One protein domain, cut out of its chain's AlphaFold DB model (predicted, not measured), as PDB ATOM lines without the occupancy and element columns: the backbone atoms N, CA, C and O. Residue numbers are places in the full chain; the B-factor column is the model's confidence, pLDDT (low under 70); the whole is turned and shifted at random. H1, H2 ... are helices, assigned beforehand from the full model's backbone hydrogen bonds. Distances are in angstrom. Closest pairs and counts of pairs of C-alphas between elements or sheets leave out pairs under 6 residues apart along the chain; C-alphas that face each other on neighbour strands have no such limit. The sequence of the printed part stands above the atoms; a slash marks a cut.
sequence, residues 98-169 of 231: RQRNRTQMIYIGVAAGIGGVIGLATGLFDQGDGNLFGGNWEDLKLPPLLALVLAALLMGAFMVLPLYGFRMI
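This is residues 98 to 169 of the 231 residues of an uncharacterized protein of Erythrobacter ramosus (UniProt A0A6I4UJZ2). Two long helices, H1 and then H2, lie side by side and run opposite ways as a helical hairpin, joined at one end by the loop of residues 125 to 143. The printed part has 72 residues with two named helices and no named strand, and its class is all helix. The whole is a loose rod, with a radius of gyration of the C-alphas of 15.3 A and spans of 48 by 22 by 17 A.

H1, residues 98 to 124, and H2, residues 144 to 168, touch, and their closest C-alphas, those of Ile 118 and Leu 150, are 6.3 A apart. They form a hairpin and run opposite ways at a shallow tilt of 18 degrees. Every O i to N i+4 pair in H1 is within hydrogen-bond range, and 17 of 21 are in H2.

H1 begins at C-alpha 98 (-20.639, -93.166, 26.533) and measures 38.5 A from first to last C-alpha. H2 measures 35.3 A and ends at C-alpha 168 (-12.999, -101.564, 32.693). H2 has a kink of 32 degrees near residue 162.

The C-alphas farthest apart, those of Arg 98 and Glu 138, are 49.1 A apart. The printed part has no cut. The 19-residue link is long. Confidence is low, with pLDDT under 70, at residues 128 to 135 and 137.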
ATOM      1  N   ARG A  98     -19.457 -92.450  27.033       77.50
ATOM      2  CA  ARG A  98     -20.639 -93.166  26.533       77.50
ATOM      3  C   ARG A  98     -20.297 -94.584  26.072       77.50
ATOM      4  O   ARG A  98     -21.016 -95.524  26.415       77.50
ATOM      5  N   GLN A  99     -19.196 -94.756  25.337       82.12
ATOM      6  CA  GLN A  99     -18.726 -96.080  24.919       82.12
ATOM      7  C   GLN A  99     -18.400 -96.964  26.129       82.12
ATOM      8  O   GLN A  99     -18.838 -98.112  26.181       82.12
ATOM      9  N   ARG A 100     -17.705 -96.418  27.134       80.00
ATOM     10  CA  ARG A 100     -17.362 -97.136  28.369       80.00
ATOM     11  C   ARG A 100     -18.602 -97.588  29.139       80.00
ATOM     12  O   ARG A 100     -18.681 -98.750  29.529       80.00
ATOM     13  N   ASN A 101     -19.593 -96.709  29.289       80.31
ATOM     14  CA  ASN A 101     -20.861 -97.047  29.940       80.31
ATOM     15  C   ASN A 101     -21.615 -98.153  29.190       80.31
ATOM     16  O   ASN A 101     -22.148 -99.066  29.817       80.31
ATOM     17  N   ARG A 102     -21.621 -98.119  27.851       79.25
ATOM     18  CA  ARG A 102     -22.247 -99.169  27.038       79.25
ATOM     19  C   ARG A 102     -21.550-100.517  27.217       79.25
ATOM     20  O   ARG A 102     -22.229-101.518  27.427       79.25
ATOM     21  N   THR A 103     -20.219-100.548  27.180       82.69
ATOM     22  CA  THR A 103     -19.449-101.776  27.431       82.69
ATOM     23  C   THR A 103     -19.704-102.308  28.840       82.69
ATOM     24  O   THR A 103     -19.913-103.507  29.002       82.69
ATOM     25  N   GLN A 104     -19.773-101.428  29.844       81.69
ATOM     26  CA  GLN A 104     -20.081-101.815  31.221       81.69
ATOM     27  C   GLN A 104     -21.492-102.416  31.344       81.69
ATOM     28  O   GLN A 104     -21.664-103.435  32.005       81.69
ATOM     29  N   MET A 105     -22.496-101.844  30.673       77.81
ATOM     30  CA  MET A 105     -23.849-102.412  30.639       77.81
ATOM     31  C   MET A 105     -23.895-103.784  29.963       77.81
ATOM     32  O   MET A 105     -24.553-104.684  30.473       77.81
ATOM     33  N   ILE A 106     -23.200-103.954  28.833       80.62
ATOM     34  CA  ILE A 106     -23.122-105.248  28.138       80.62
ATOM     35  C   ILE A 106     -22.463-106.285  29.047       80.62
ATOM     36  O   ILE A 106     -22.982-107.386  29.189       80.62
ATOM     37  N   TYR A 107     -21.364-105.917  29.705       85.69
ATOM     38  CA  TYR A 107     -20.678-106.776  30.665       85.69
ATOM     39  C   TYR A 107     -21.605-107.212  31.813       85.69
ATOM     40  O   TYR A 107     -21.686-108.402  32.101       85.69
ATOM     41  N   ILE A 108     -22.361-106.282  32.412       84.19
ATOM     42  CA  ILE A 108     -23.347-106.604  33.460       84.19
ATOM     43  C   ILE A 108     -24.441-107.530  32.910       84.19
ATOM     44  O   ILE A 108     -24.813-108.493  33.573       84.19
ATOM     45  N   GLY A 109     -24.929-107.276  31.693       80.12
ATOM     46  CA  GLY A 109     -25.932-108.118  31.041       80.12
ATOM     47  C   GLY A 109     -25.443-109.546  30.793       80.12
ATOM     48  O   GLY A 109     -26.165-110.496  31.079       80.12
ATOM     49  N   VAL A 110     -24.203-109.715  30.326       85.44
ATOM     50  CA  VAL A 110     -23.578-111.036  30.139       85.44
ATOM     51  C   VAL A 110     -23.390-111.744  31.480       85.44
ATOM     52  O   VAL A 110     -23.727-112.919  31.593       85.44
ATOM     53  N   ALA A 111     -22.916-111.033  32.507       85.19
ATOM     54  CA  ALA A 111     -22.767-111.578  33.856       85.19
ATOM     55  C   ALA A 111     -24.105-112.087  34.413       85.19
ATOM     56  O   ALA A 111     -24.191-113.210  34.907       85.19
ATOM     57  N   ALA A 112     -25.158-111.275  34.283       82.25
ATOM     58  CA  ALA A 112     -26.509-111.635  34.694       82.25
ATOM     59  C   ALA A 112     -27.045-112.832  33.896       82.25
ATOM     60  O   ALA A 112     -27.639-113.733  34.481       82.25
ATOM     61  N   GLY A 113     -26.793-112.878  32.585       84.12
ATOM     62  CA  GLY A 113     -27.161-114.008  31.733       84.12
ATOM     63  C   GLY A 113     -26.496-115.313  32.170       84.12
ATOM     64  O   GLY A 113     -27.179-116.321  32.320       84.12
ATOM     65  N   ILE A 114     -25.190-115.288  32.450       85.31
ATOM     66  CA  ILE A 114     -24.454-116.457  32.957       85.31
ATOM     67  C   ILE A 114     -25.020-116.903  34.310       85.31
ATOM     68  O   ILE A 114     -25.308-118.082  34.485       85.31
ATOM     69  N   GLY A 115     -25.235-115.970  35.244       81.19
ATOM     70  CA  GLY A 115     -25.841-116.278  36.543       81.19
ATOM     71  C   GLY A 115     -27.241-116.890  36.412       81.19
ATOM     72  O   GLY A 115     -27.550-117.867  37.089       81.19
ATOM     73  N   GLY A 116     -28.058-116.372  35.491       79.94
ATOM     74  CA  GLY A 116     -29.377-116.916  35.177       79.94
ATOM     75  C   GLY A 116     -29.319-118.333  34.606       79.94
ATOM     76  O   GLY A 116     -30.081-119.190  35.041       79.94
ATOM     77  N   VAL A 117     -28.384-118.607  33.687       83.62
ATOM     78  CA  VAL A 117     -28.167-119.957  33.137       83.62
ATOM     79  C   VAL A 117     -27.735-120.929  34.229       83.62
ATOM     80  O   VAL A 117     -28.286-122.021  34.301       83.62
ATOM     81  N   ILE A 118     -26.801-120.534  35.101       84.75
ATOM     82  CA  ILE A 118     -26.362-121.360  36.235       84.75
ATOM     83  C   ILE A 118     -27.551-121.676  37.149       84.75
ATOM     84  O   ILE A 118     -27.778-122.840  37.470       84.75
ATOM     85  N   GLY A 119     -28.331-120.663  37.539       78.75
ATOM     86  CA  GLY A 119     -29.490-120.838  38.416       78.75
ATOM     87  C   GLY A 119     -30.564-121.744  37.812       78.75
ATOM     88  O   GLY A 119     -31.013-122.680  38.466       78.75
ATOM     89  N   LEU A 120     -30.928-121.519  36.545       78.38
ATOM     90  CA  LEU A 120     -31.914-122.340  35.832       78.38
ATOM     91  C   LEU A 120     -31.444-123.780  35.647       78.38
ATOM     92  O   LEU A 120     -32.198-124.709  35.911       78.38
ATOM     93  N   ALA A 121     -30.202-123.974  35.204       79.25
ATOM     94  CA  ALA A 121     -29.655-125.306  35.001       79.25
ATOM     95  C   ALA A 121     -29.522-126.074  36.324       79.25
ATOM     96  O   ALA A 121     -29.737-127.277  36.349       79.25
ATOM     97  N   THR A 122     -29.226-125.388  37.427       78.69
ATOM     98  CA  THR A 122     -29.198-126.030  38.747       78.69
ATOM     99  C   THR A 122     -30.608-126.408  39.208       78.69
ATOM    100  O   THR A 122     -30.795-127.506  39.706       78.69
ATOM    101  N   GLY A 123     -31.610-125.545  38.997       74.06
ATOM    102  CA  GLY A 123     -32.986-125.811  39.434       74.06
ATOM    103  C   GLY A 123     -33.749-126.847  38.599       74.06
ATOM    104  O   GLY A 123     -34.573-127.566  39.143       74.06
ATOM    105  N   LEU A 124     -33.499-126.938  37.286       74.25
ATOM    106  CA  LEU A 124     -34.228-127.860  36.396       74.25
ATOM    107  C   LEU A 124     -33.667-129.285  36.373       74.25
ATOM    108  O   LEU A 124     -34.356-130.204  35.938       74.25
ATOM    109  N   PHE A 125     -32.407-129.462  36.763       74.06
ATOM    110  CA  PHE A 125     -31.706-130.743  36.675       74.06
ATOM    111  C   PHE A 125     -31.284-131.283  38.043       74.06
ATOM    112  O   PHE A 125     -30.454-132.192  38.098       74.06
ATOM    113  N   ASP A 126     -31.829-130.729  39.127       73.06
ATOM    114  CA  ASP A 126     -31.674-131.318  40.450       73.06
ATOM    115  C   ASP A 126     -32.404-132.666  40.489       73.06
ATOM    116  O   ASP A 126     -33.581-132.765  40.141       73.06
ATOM    117  N   GLN A 127     -31.670-133.724  40.822       70.38
ATOM    118  CA  GLN A 127     -32.178-135.096  40.927       70.38
ATOM    119  C   GLN A 127     -32.278-135.552  42.386       70.38
ATOM    120  O   GLN A 127     -32.544-136.727  42.645       70.38
ATOM    121  N   GLY A 128     -31.967-134.662  43.329       63.69
ATOM    122  CA  GLY A 128     -31.971-134.929  44.756       63.69
ATOM    123  C   GLY A 128     -33.227-134.432  45.464       63.69
ATOM    124  O   GLY A 128     -33.848-133.470  45.030       63.69
ATOM    125  N   ASP A 129     -33.534-135.029  46.617       66.81
ATOM    126  CA  ASP A 129     -34.487-134.461  47.591       66.81
ATOM    127  C   ASP A 129     -33.822-133.373  48.469       66.81
ATOM    128  O   ASP A 129     -34.440-132.778  49.359       66.81
ATOM    129  N   GLY A 130     -32.528-133.126  48.248       60.91
ATOM    130  CA  GLY A 130     -31.734-132.148  48.975       60.91
ATOM    131  C   GLY A 130     -32.063-130.715  48.575       60.91
ATOM    132  O   GLY A 130     -32.250-130.393  47.411       60.91
ATOM    133  N   ASN A 131     -32.067-129.808  49.552       65.19
ATOM    134  CA  ASN A 131     -32.210-128.378  49.302       65.19
ATOM    135  C   ASN A 131     -30.851-127.683  49.449       65.19
ATOM    136  O   ASN A 131     -30.274-127.674  50.542       65.19
ATOM    137  N   LEU A 132     -30.396-127.015  48.383       63.56
ATOM    138  CA  LEU A 132     -29.194-126.168  48.380       63.56
ATOM    139  C   LEU A 132     -29.186-125.171  49.549       63.56
ATOM    140  O   LEU A 132     -28.176-125.010  50.228       63.56
ATOM    141  N   PHE A 133     -30.327-124.547  49.838       62.50
ATOM    142  CA  PHE A 133     -30.466-123.572  50.922       62.50
ATOM    143  C   PHE A 133     -30.720-124.212  52.292       62.50
ATOM    144  O   PHE A 133     -30.515-123.553  53.310       62.50
ATOM    145  N   GLY A 134     -31.150-125.476  52.322       62.66
ATOM    146  CA  GLY A 134     -31.451-126.227  53.543       62.66
ATOM    147  C   GLY A 134     -30.233-126.895  54.182       62.66
ATOM    148  O   GLY A 134     -30.301-127.286  55.341       62.66
ATOM    149  N   GLY A 135     -29.112-127.000  53.457       60.59
ATOM    150  CA  GLY A 135     -27.874-127.591  53.974       60.59
ATOM    151  C   GLY A 135     -27.809-129.121  53.904       60.59
ATOM    152  O   GLY A 135     -26.861-129.697  54.434       60.59
ATOM    153  N   ASN A 136     -28.752-129.773  53.217       70.81
ATOM    154  CA  ASN A 136     -28.772-131.226  53.008       70.81
ATOM    155  C   ASN A 136     -27.930-131.597  51.775       70.81
ATOM    156  O   ASN A 136     -28.453-131.935  50.716       70.81
ATOM    157  N   TRP A 137     -26.609-131.460  51.897       69.31
ATOM    158  CA  TRP A 137     -25.667-131.653  50.783       69.31
ATOM    159  C   TRP A 137     -25.552-133.102  50.313       69.31
ATOM    160  O   TRP A 137     -25.219-133.341  49.157       69.31
ATOM    161  N   GLU A 138     -25.810-134.057  51.204       72.50
ATOM    162  CA  GLU A 138     -25.702-135.494  50.926       72.50
ATOM    163  C   GLU A 138     -26.784-135.975  49.953       72.50
ATOM    164  O   GLU A 138     -26.567-136.904  49.172       72.50
ATOM    165  N   ASP A 139     -27.917-135.278  49.952       75.31
ATOM    166  CA  ASP A 139     -29.059-135.584  49.102       75.31
ATOM    167  C   ASP A 139     -29.000-134.848  47.762       75.31
ATOM    168  O   ASP A 139     -29.777-135.162  46.865       75.31
ATOM    169  N   LEU A 140     -28.071-133.898  47.592       72.38
ATOM    170  CA  LEU A 140     -27.931-133.126  46.362       72.38
ATOM    171  C   LEU A 140     -27.310-133.981  45.255       72.38
ATOM    172  O   LEU A 140     -26.161-134.423  45.357       72.38
ATOM    173  N   LYS A 141     -28.044-134.193  44.160       81.06
ATOM    174  CA  LYS A 141     -27.578-135.024  43.044       81.06
ATOM    175  C   LYS A 141     -27.740-134.293  41.725       81.06
ATOM    176  O   LYS A 141     -28.843-133.986  41.296       81.06
ATOM    177  N   LEU A 142     -26.613-134.065  41.056       79.25
ATOM    178  CA  LEU A 142     -26.559-133.499  39.711       79.25
ATOM    179  C   LEU A 142     -25.915-134.505  38.747       79.25
ATOM    180  O   LEU A 142     -24.965-135.196  39.131       79.25
ATOM    181  N   PRO A 143     -26.355-134.557  37.475       84.44
ATOM    182  CA  PRO A 143     -25.659-135.308  36.437       84.44
ATOM    183  C   PRO A 143     -24.169-134.920  36.377       84.44
ATOM    184  O   PRO A 143     -23.867-133.724  36.319       84.44
ATOM    185  N   PRO A 144     -23.221-135.879  36.312       89.00
ATOM    186  CA  PRO A 144     -21.787-135.577  36.386       89.00
ATOM    187  C   PRO A 144     -21.310-134.557  35.344       89.00
ATOM    188  O   PRO A 144     -20.534-133.654  35.651       89.00
ATOM    189  N   LEU A 145     -21.812-134.663  34.109       87.38
ATOM    190  CA  LEU A 145     -21.472-133.726  33.039       87.38
ATOM    191  C   LEU A 145     -21.996-132.313  33.332       87.38
ATOM    192  O   LEU A 145     -21.283-131.337  33.109       87.38
ATOM    193  N   LEU A 146     -23.217-132.203  33.859       84.19
ATOM    194  CA  LEU A 146     -23.796-130.914  34.218       84.19
ATOM    195  C   LEU A 146     -23.014-130.265  35.359       84.19
ATOM    196  O   LEU A 146     -22.722-129.075  35.286       84.19
ATOM    197  N   ALA A 147     -22.613-131.042  36.367       88.38
ATOM    198  CA  ALA A 147     -21.799-130.549  37.472       88.38
ATOM    199  C   ALA A 147     -20.468-129.949  36.983       88.38
ATOM    200  O   ALA A 147     -20.093-128.862  37.418       88.38
ATOM    201  N   LEU A 148     -19.789-130.595  36.025       92.19
ATOM    202  CA  LEU A 148     -18.560-130.059  35.422       92.19
ATOM    203  C   LEU A 148     -18.806-128.751  34.657       92.19
ATOM    204  O   LEU A 148     -18.030-127.802  34.790       92.19
ATOM    205  N   VAL A 149     -19.890-128.680  33.881       90.31
ATOM    206  CA  VAL A 149     -20.264-127.464  33.144       90.31
ATOM    207  C   VAL A 149     -20.601-126.325  34.106       90.31
ATOM    208  O   VAL A 149     -20.100-125.213  33.935       90.31
ATOM    209  N   LEU A 150     -21.393-126.591  35.146       88.50
ATOM    210  CA  LEU A 150     -21.741-125.608  36.170       88.50
ATOM    211  C   LEU A 150     -20.507-125.143  36.941       88.50
ATOM    212  O   LEU A 150     -20.349-123.943  37.137       88.50
ATOM    213  N   ALA A 151     -19.595-126.045  37.305       92.44
ATOM    214  CA  ALA A 151     -18.337-125.682  37.952       92.44
ATOM    215  C   ALA A 151     -17.493-124.750  37.066       92.44
ATOM    216  O   ALA A 151     -17.000-123.725  37.541       92.44
ATOM    217  N   ALA A 152     -17.372-125.048  35.768       92.88
ATOM    218  CA  ALA A 152     -16.663-124.190  34.821       92.88
ATOM    219  C   ALA A 152     -17.335-122.813  34.666       92.88
ATOM    220  O   ALA A 152     -16.653-121.787  34.659       92.88
ATOM    221  N   LEU A 153     -18.670-122.772  34.592       89.88
ATOM    222  CA  LEU A 153     -19.434-121.525  34.527       89.88
ATOM    223  C   LEU A 153     -19.308-120.704  35.813       89.88
ATOM    224  O   LEU A 153     -19.125-119.493  35.729       89.88
ATOM    225  N   LEU A 154     -19.351-121.342  36.983       89.25
ATOM    226  CA  LEU A 154     -19.163-120.705  38.288       89.25
ATOM    227  C   LEU A 154     -17.752-120.127  38.423       89.25
ATOM    228  O   LEU A 154     -17.604-118.982  38.843       89.25
ATOM    229  N   MET A 155     -16.722-120.862  37.997       91.81
ATOM    230  CA  MET A 155     -15.349-120.349  37.915       91.81
ATOM    231  C   MET A 155     -15.263-119.138  36.980       91.81
ATOM    232  O   MET A 155     -14.686-118.106  37.328       91.81
ATOM    233  N   GLY A 156     -15.889-119.226  35.807       89.81
ATOM    234  CA  GLY A 156     -16.014-118.098  34.890       89.81
ATOM    235  C   GLY A 156     -16.672-116.889  35.558       89.81
ATOM    236  O   GLY A 156     -16.111-115.797  35.539       89.81
ATOM    237  N   ALA A 157     -17.827-117.086  36.190       87.44
ATOM    238  CA  ALA A 157     -18.666-116.034  36.753       87.44
ATOM    239  C   ALA A 157     -18.081-115.379  38.010       87.44
ATOM    240  O   ALA A 157     -18.167-114.160  38.150       87.44
ATOM    241  N   PHE A 158     -17.493-116.161  38.917       87.00
ATOM    242  CA  PHE A 158     -17.027-115.675  40.217       87.00
ATOM    243  C   PHE A 158     -15.537-115.343  40.263       87.00
ATOM    244  O   PHE A 158     -15.125-114.568  41.124       87.00
ATOM    245  N   MET A 159     -14.733-115.861  39.332       90.12
ATOM    246  CA  MET A 159     -13.296-115.580  39.282       90.12
ATOM    247  C   MET A 159     -12.915-114.787  38.034       90.12
ATOM    248  O   MET A 159     -12.384-113.681  38.140       90.12
ATOM    249  N   VAL A 160     -13.189-115.315  36.840       91.88
ATOM    250  CA  VAL A 160     -12.694-114.707  35.591       91.88
ATOM    251  C   VAL A 160     -13.383-113.375  35.310       91.88
ATOM    252  O   VAL A 160     -12.720-112.385  34.992       91.88
ATOM    253  N   LEU A 161     -14.706-113.341  35.446       88.12
ATOM    254  CA  LEU A 161     -15.529-112.194  35.090       88.12
ATOM    255  C   LEU A 161     -15.190-110.977  35.972       88.12
ATOM    256  O   LEU A 161     -14.807-109.962  35.393       88.12
ATOM    257  N   PRO A 162     -15.155-111.060  37.322       86.31
ATOM    258  CA  PRO A 162     -14.795-109.927  38.175       86.31
ATOM    259  C   PRO A 162     -13.370-109.415  37.931       86.31
ATOM    260  O   PRO A 162     -13.165-108.202  37.850       86.31
ATOM    261  N   LEU A 163     -12.396-110.316  37.737       88.94
ATOM    262  CA  LEU A 163     -11.011-109.949  37.412       88.94
ATOM    263  C   LEU A 163     -10.911-109.215  36.070       88.94
ATOM    264  O   LEU A 163     -10.176-108.235  35.943       88.94
ATOM    265  N   TYR A 164     -11.667-109.659  35.068       88.94
ATOM    266  CA  TYR A 164     -11.767-108.958  33.796       88.94
ATOM    267  C   TYR A 164     -12.466-107.599  33.949       88.94
ATOM    268  O   TYR A 164     -12.002-106.603  33.390       88.94
ATOM    269  N   GLY A 165     -13.516-107.533  34.770       85.19
ATOM    270  CA  GLY A 165     -14.253-106.316  35.090       85.19
ATOM    271  C   GLY A 165     -13.365-105.200  35.631       85.19
ATOM    272  O   GLY A 165     -13.516-104.059  35.203       85.19
ATOM    273  N   PHE A 166     -12.373-105.509  36.475       85.75
ATOM    274  CA  PHE A 166     -11.428-104.509  36.996       85.75
ATOM    275  C   PHE A 166     -10.678-103.728  35.910       85.75
ATOM    276  O   PHE A 166     -10.337-102.567  36.131       85.75
ATOM    277  N   ARG A 167     -10.482-104.298  34.714       85.44
ATOM    278  CA  ARG A 167      -9.847-103.590  33.586       85.44
ATOM    279  C   ARG A 167     -10.725-102.489  32.987       85.44
ATOM    280  O   ARG A 167     -10.224-101.629  32.271       85.44
ATOM    281  N   MET A 168     -12.031-102.515  33.248       79.75
ATOM    282  CA  MET A 168     -12.999-101.564  32.693       79.75
ATOM    283  C   MET A 168     -13.307-100.400  33.637       79.75
ATOM    284  O   MET A 168     -13.973 -99.440  33.238       79.75
ATOM    285  N   ILE A 169     -12.830-100.457  34.878       82.81
ATOM    286  CA  ILE A 169     -13.233 -99.582  35.982       82.81
ATOM    287  C   ILE A 169     -12.206 -98.452  36.166       82.81
ATOM    288  O   ILE A 169     -11.031 -98.617  35.850       82.81
TER     289      ILE A 169